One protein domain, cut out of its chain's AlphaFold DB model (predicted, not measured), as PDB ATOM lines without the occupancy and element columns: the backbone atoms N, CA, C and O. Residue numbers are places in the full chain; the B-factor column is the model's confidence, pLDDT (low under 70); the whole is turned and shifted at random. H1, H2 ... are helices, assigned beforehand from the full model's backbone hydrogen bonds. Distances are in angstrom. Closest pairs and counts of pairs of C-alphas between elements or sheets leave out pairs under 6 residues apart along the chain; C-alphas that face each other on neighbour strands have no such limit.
ATOM      1  N   GLU A 103      33.174 -10.130 -11.298       93.12
ATOM      2  CA  GLU A 103      34.219  -9.396 -12.044       93.12
ATOM      3  C   GLU A 103      34.568  -8.016 -11.452       93.12
ATOM      4  O   GLU A 103      35.551  -7.400 -11.852       93.12
ATOM      5  N   PHE A 104      33.767  -7.527 -10.503       90.12
ATOM      6  CA  PHE A 104      33.956  -6.262  -9.799       90.12
ATOM      7  C   PHE A 104      34.434  -6.459  -8.351       90.12
ATOM      8  O   PHE A 104      34.285  -5.548  -7.537       90.12
ATOM      9  N   ASP A 105      34.941  -7.647  -8.004       85.19
ATOM     10  CA  ASP A 105      35.385  -8.015  -6.651       85.19
ATOM     11  C   ASP A 105      34.294  -7.862  -5.575       85.19
ATOM     12  O   ASP A 105      34.566  -7.672  -4.387       85.19
ATOM     13  N   GLN A 106      33.021  -7.960  -5.966       88.94
ATOM     14  CA  GLN A 106      31.900  -7.914  -5.033       88.94
ATOM     15  C   GLN A 106      31.487  -9.333  -4.646       88.94
ATOM     16  O   GLN A 106      31.306 -10.172  -5.534       88.94
ATOM     17  N   PRO A 107      31.291  -9.618  -3.347       88.50
ATOM     18  CA  PRO A 107      30.816 -10.921  -2.923       88.50
ATOM     19  C   PRO A 107      29.368 -11.119  -3.394       88.50
ATOM     20  O   PRO A 107      28.514 -10.252  -3.201       88.50
ATOM     21  N   ILE A 108      29.087 -12.272  -3.996       87.94
ATOM     22  CA  ILE A 108      27.766 -12.683  -4.485       87.94
ATOM     23  C   ILE A 108      27.306 -13.964  -3.776       87.94
ATOM     24  O   ILE A 108      28.127 -14.796  -3.392       87.94
ATOM     25  N   GLY A 109      25.989 -14.120  -3.602       86.62
ATOM     26  CA  GLY A 109      25.374 -15.285  -2.950       86.62
ATOM     27  C   GLY A 109      24.902 -15.037  -1.512       86.62
ATOM     28  O   GLY A 109      24.984 -13.923  -0.987       86.62
ATOM     29  N   ASP A 110      24.396 -16.086  -0.868       81.62
ATOM     30  CA  ASP A 110      23.848 -16.016   0.495       81.62
ATOM     31  C   ASP A 110      24.950 -15.743   1.537       81.62
ATOM     32  O   ASP A 110      24.741 -15.071   2.555       81.62
ATOM     33  N   GLU A 111      26.169 -16.197   1.252       83.81
ATOM     34  CA  GLU A 111      27.370 -15.965   2.047       83.81
ATOM     35  C   GLU A 111      27.815 -14.499   2.004       83.81
ATOM     36  O   GLU A 111      28.368 -14.004   2.988       83.81
ATOM     37  N   ALA A 112      27.510 -13.766   0.926       85.44
ATOM     38  CA  ALA A 112      27.839 -12.347   0.804       85.44
ATOM     39  C   ALA A 112      27.102 -11.504   1.851       85.44
ATOM     40  O   ALA A 112      27.697 -10.654   2.513       85.44
ATOM     41  N   ALA A 113      25.814 -11.782   2.071       84.31
ATOM     42  CA  ALA A 113      25.042 -11.118   3.117       84.31
ATOM     43  C   ALA A 113      25.603 -11.438   4.511       84.31
ATOM     44  O   ALA A 113      25.659 -10.570   5.388       84.31
ATOM     45  N   GLN A 114      26.048 -12.676   4.729       83.12
ATOM     46  CA  GLN A 114      26.687 -13.073   5.979       83.12
ATOM     47  C   GLN A 114      28.018 -12.333   6.192       83.12
ATOM     48  O   GLN A 114      28.272 -11.849   7.294       83.12
ATOM     49  N   PHE A 115      28.826 -12.189   5.146       83.19
ATOM     50  CA  PHE A 115      30.080 -11.446   5.180       83.19
ATOM     51  C   PHE A 115      29.874  -9.959   5.476       83.19
ATOM     52  O   PHE A 115      30.508  -9.420   6.379       83.19
ATOM     53  N   THR A 116      28.925  -9.305   4.806       83.94
ATOM     54  CA  THR A 116      28.612  -7.888   5.048       83.94
ATOM     55  C   THR A 116      28.153  -7.647   6.486       83.94
ATOM     56  O   THR A 116      28.597  -6.699   7.135       83.94
ATOM     57  N   ASN A 117      27.311  -8.531   7.028       83.06
ATOM     58  CA  ASN A 117      26.914  -8.451   8.432       83.06
ATOM     59  C   ASN A 117      28.115  -8.624   9.371       83.06
ATOM     60  O   ASN A 117      28.214  -7.912  10.369       83.06
ATOM     61  N   PHE A 118      29.039  -9.533   9.044       82.38
ATOM     62  CA  PHE A 118      30.238  -9.777   9.842       82.38
ATOM     63  C   PHE A 118      31.148  -8.548   9.882       82.38
ATOM     64  O   PHE A 118      31.529  -8.114  10.971       82.38
ATOM     65  N   LEU A 119      31.387  -7.908   8.735       83.06
ATOM     66  CA  LEU A 119      32.094  -6.626   8.664       83.06
ATOM     67  C   LEU A 119      31.409  -5.546   9.511       83.06
ATOM     68  O   LEU A 119      32.079  -4.812  10.235       83.06
ATOM     69  N   GLY A 120      30.075  -5.492   9.485       81.50
ATOM     70  CA  GLY A 120      29.303  -4.598  10.348       81.50
ATOM     71  C   GLY A 120      29.565  -4.836  11.839       81.50
ATOM     72  O   GLY A 120      29.681  -3.880  12.602       81.50
ATOM     73  N   THR A 121      29.717  -6.097  12.261       80.06
ATOM     74  CA  THR A 121      30.051  -6.416  13.659       80.06
ATOM     75  C   THR A 121      31.471  -6.013  14.040       80.06
ATOM     76  O   THR A 121      31.660  -5.452  15.117       80.06
ATOM     77  N   ILE A 122      32.442  -6.219  13.143       78.94
ATOM     78  CA  ILE A 122      33.840  -5.809  13.336       78.94
ATOM     79  C   ILE A 122      33.940  -4.287  13.487       78.94
ATOM     80  O   ILE A 122      34.561  -3.798  14.430       78.94
ATOM     81  N   ALA A 123      33.284  -3.539  12.595       75.56
ATOM     82  CA  ALA A 123      33.278  -2.077  12.612       75.56
ATOM     83  C   ALA A 123      32.663  -1.500  13.898       75.56
ATOM     84  O   ALA A 123      33.026  -0.408  14.330       75.56
ATOM     85  N   GLN A 124      31.731  -2.229  14.518       70.00
ATOM     86  CA  GLN A 124      31.087  -1.821  15.762       70.00
ATOM     87  C   GLN A 124      31.900  -2.195  17.010       70.00
ATOM     88  O   GLN A 124      31.808  -1.517  18.037       70.00
ATOM     89  N   SER A 125      32.698  -3.262  16.956       68.38
ATOM     90  CA  SER A 125      33.612  -3.614  18.038       68.38
ATOM     91  C   SER A 125      34.837  -2.702  18.014       68.38
ATOM     92  O   SER A 125      35.764  -2.908  17.237       68.38
ATOM     93  N   GLY A 126      34.875  -1.721  18.920       64.38
ATOM     94  CA  GLY A 126      36.008  -0.793  19.060       64.38
ATOM     95  C   GLY A 126      37.355  -1.459  19.384       64.38
ATOM     96  O   GLY A 126      38.391  -0.816  19.253       64.38
ATOM     97  N   ASN A 127      37.351  -2.740  19.767       68.56
ATOM     98  CA  ASN A 127      38.562  -3.546  19.932       68.56
ATOM     99  C   ASN A 127      39.146  -3.994  18.585       68.56
ATOM    100  O   ASN A 127      40.364  -4.041  18.426       68.56
ATOM    101  N   GLU A 128      38.277  -4.304  17.624       65.81
ATOM    102  CA  GLU A 128      38.658  -4.871  16.332       65.81
ATOM    103  C   GLU A 128      38.919  -3.761  15.318       65.81
ATOM    104  O   GLU A 128      39.940  -3.775  14.637       65.81
ATOM    105  N   ALA A 129      38.052  -2.746  15.275       65.44
ATOM    106  CA  ALA A 129      38.215  -1.552  14.452       65.44
ATOM    107  C   ALA A 129      38.289  -0.293  15.333       65.44
ATOM    108  O   ALA A 129      37.341   0.497  15.379       65.44
ATOM    109  N   PRO A 130      39.396  -0.078  16.065       65.69
ATOM    110  CA  PRO A 130      39.569   1.148  16.823       65.69
ATOM    111  C   PRO A 130      39.581   2.346  15.866       65.69
ATOM    112  O   PRO A 130      40.515   2.544  15.088       65.69
ATOM    113  N   LEU A 131      38.545   3.186  15.969       68.12
ATOM    114  CA  LEU A 131      38.374   4.441  15.217       68.12
ATOM    115  C   LEU A 131      39.453   5.496  15.537       68.12
ATOM    116  O   LEU A 131      39.390   6.630  15.066       68.12
ATOM    117  N   THR A 132      40.451   5.138  16.348       71.25
ATOM    118  CA  THR A 132      41.616   5.963  16.670       71.25
ATOM    119  C   THR A 132      42.502   6.212  15.453       71.25
ATOM    120  O   THR A 132      43.209   7.216  15.409       71.25
ATOM    121  N   TYR A 133      42.460   5.329  14.451       70.69
ATOM    122  CA  TYR A 133      43.216   5.483  13.214       70.69
ATOM    123  C   TYR A 133      42.288   5.935  12.088       70.69
ATOM    124  O   TYR A 133      41.442   5.177  11.624       70.69
ATOM    125  N   LYS A 134      42.478   7.173  11.619       72.00
ATOM    126  CA  LYS A 134      41.736   7.726  10.470       72.00
ATOM    127  C   LYS A 134      42.095   7.059   9.138       72.00
ATOM    128  O   LYS A 134      41.344   7.179   8.182       72.00
ATOM    129  N   ASP A 135      43.234   6.372   9.088       76.06
ATOM    130  CA  ASP A 135      43.772   5.744   7.887       76.06
ATOM    131  C   ASP A 135      44.176   4.296   8.168       76.06
ATOM    132  O   ASP A 135      44.993   4.028   9.055       76.06
ATOM    133  N   TRP A 136      43.692   3.364   7.342       75.25
ATOM    134  CA  TRP A 136      43.992   1.931   7.466       75.25
ATOM    135  C   TRP A 136      45.496   1.631   7.385       75.25
ATOM    136  O   TRP A 136      46.009   0.704   8.014       75.25
ATOM    137  N   ARG A 137      46.251   2.448   6.642       77.69
ATOM    138  CA  ARG A 137      47.710   2.316   6.514       77.69
ATOM    139  C   ARG A 137      48.425   2.478   7.859       77.69
ATOM    140  O   ARG A 137      49.390   1.760   8.098       77.69
ATOM    141  N   HIS A 138      47.899   3.323   8.746       78.56
ATOM    142  CA  HIS A 138      48.472   3.618  10.062       78.56
ATOM    143  C   HIS A 138      48.022   2.650  11.163       78.56
ATOM    144  O   HIS A 138      48.552   2.699  12.270       78.56
ATOM    145  N   MET A 139      47.064   1.763  10.879       76.31
ATOM    146  CA  MET A 139      46.597   0.783  11.853       76.31
ATOM    147  C   MET A 139      47.661  -0.315  12.073       76.31
ATOM    148  O   MET A 139      48.138  -0.903  11.087       76.31
ATOM    149  N   PRO A 140      48.033  -0.608  13.335       80.12
ATOM    150  CA  PRO A 140      48.994  -1.654  13.670       80.12
ATOM    151  C   PRO A 140      48.573  -3.024  13.129       80.12
ATOM    152  O   PRO A 140      47.384  -3.334  13.034       80.12
ATOM    153  N   LEU A 141      49.556  -3.858  12.773       73.69
ATOM    154  CA  LEU A 141      49.303  -5.177  12.183       73.69
ATOM    155  C   LEU A 141      48.511  -6.093  13.124       73.69
ATOM    156  O   LEU A 141      47.693  -6.877  12.650       73.69
ATOM    157  N   ASP A 142      48.718  -5.963  14.432       73.31
ATOM    158  CA  ASP A 142      48.004  -6.747  15.438       73.31
ATOM    159  C   ASP A 142      46.506  -6.455  15.392       73.31
ATOM    160  O   ASP A 142      45.706  -7.375  15.263       73.31
ATOM    161  N   ASN A 143      46.121  -5.178  15.336       70.19
ATOM    162  CA  ASN A 143      44.721  -4.799  15.179       70.19
ATOM    163  C   ASN A 143      44.164  -5.248  13.821       70.19
ATOM    164  O   ASN A 143      43.028  -5.702  13.755       70.19
ATOM    165  N   LYS A 144      44.945  -5.168  12.731       72.75
ATOM    166  CA  LYS A 144      44.508  -5.628  11.394       72.75
ATOM    167  C   LYS A 144      44.205  -7.124  11.357       72.75
ATOM    168  O   LYS A 144      43.305  -7.545  10.633       72.75
ATOM    169  N   ARG A 145      44.978  -7.917  12.104       68.94
ATOM    170  CA  ARG A 145      44.780  -9.365  12.239       68.94
ATOM    171  C   ARG A 145      43.521  -9.675  13.033       68.94
ATOM    172  O   ARG A 145      42.762 -10.533  12.598       68.94
ATOM    173  N   SER A 146      43.274  -8.951  14.121       62.69
ATOM    174  CA  SER A 146      42.049  -9.106  14.916       62.69
ATOM    175  C   SER A 146      40.799  -8.716  14.109       62.69
ATOM    176  O   SER A 146      39.827  -9.464  14.056       62.69
ATOM    177  N   CYS A 147      40.896  -7.646  13.310       64.19
ATOM    178  CA  CYS A 147      39.874  -7.219  12.348       64.19
ATOM    179  C   CYS A 147      39.599  -8.236  11.213       64.19
ATOM    180  O   CYS A 147      38.674  -8.043  10.429       64.19
ATOM    181  N   GLY A 148      40.411  -9.289  11.058       61.66
ATOM    182  CA  GLY A 148      40.189 -10.354  10.073       61.66
ATOM    183  C   GLY A 148      40.332  -9.952   8.596       61.66
ATOM    184  O   GLY A 148      40.096 -10.782   7.726       61.66
ATOM    185  N   ILE A 149      40.753  -8.718   8.278       56.69
ATOM    186  CA  ILE A 149      40.852  -8.207   6.889       56.69
ATOM    187  C   ILE A 149      42.091  -8.751   6.153       56.69
ATOM    188  O   ILE A 149      42.311  -8.483   4.975       56.69
ATOM    189  N   LEU A 150      42.905  -9.582   6.805       47.53
ATOM    190  CA  LEU A 150      43.981 -10.307   6.135       47.53
ATOM    191  C   LEU A 150      43.416 -11.550   5.430       47.53
ATOM    192  O   LEU A 150      43.784 -12.683   5.734       47.53
ATOM    193  N   LEU A 151      42.528 -11.312   4.460       46.00
ATOM    194  CA  LEU A 151      42.324 -12.229   3.348       46.00
ATOM    195  C   LEU A 151      43.683 -12.350   2.657       46.00
ATOM    196  O   LEU A 151      44.164 -11.426   2.000       46.00
ATOM    197  N   ARG A 152      44.363 -13.463   2.929       42.38
ATOM    198  CA  ARG A 152      45.506 -13.910   2.141       42.38
ATOM    199  C   ARG A 152      44.974 -14.128   0.724       42.38
ATOM    200  O   ARG A 152      44.224 -15.075   0.510       42.38
ATOM    201  N   TYR A 153      45.302 -13.205  -0.177       38.03
ATOM    202  CA  TYR A 153      45.365 -13.495  -1.608       38.03
ATOM    203  C   TYR A 153      46.415 -14.579  -1.865       38.03
ATOM    204  O   TYR A 153      47.425 -14.601  -1.113       38.03
TER     205      TYR A 153
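AT A GLANCE: This is residues 103 to 153 of the 153 residues of an uncharacterized protein of Ananas comosus var. bracteatus (UniProt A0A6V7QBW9). What shape is it? A long helix, H1, leads into a wide loop, residues 125 to 140, that turns back to short helix H2 across a gap. What makes it? The 51 printed residues have no named strand, under half lie in named elements, and the class is all helix. It is loose, with radius of gyration of the C-alphas 12.3 A and spans of 33 by 22 by 17 A.

HOW THE PARTS SIT: Do the helices meet? H1, residues 110 to 124, and H2, residues 141 to 146, are apart, with no C-alphas within 8 A. Their backbones? In both, every O i to N i+4 pair is within hydrogen-bond range.

IN THESE COORDINATES: Where does H1 begin? C-alpha 110 is at (23.848, -16.016, 0.495), 22.1 A from C-alpha 124. Where does H2 end? C-alpha 146 is at (42.049, -9.106, 14.916).

THE WHOLE: Is it cut? The printed part has no cut; the 16-residue link is long. Where is confidence low? Residues 125 to 131 and 145 to 153 have pLDDT under 70.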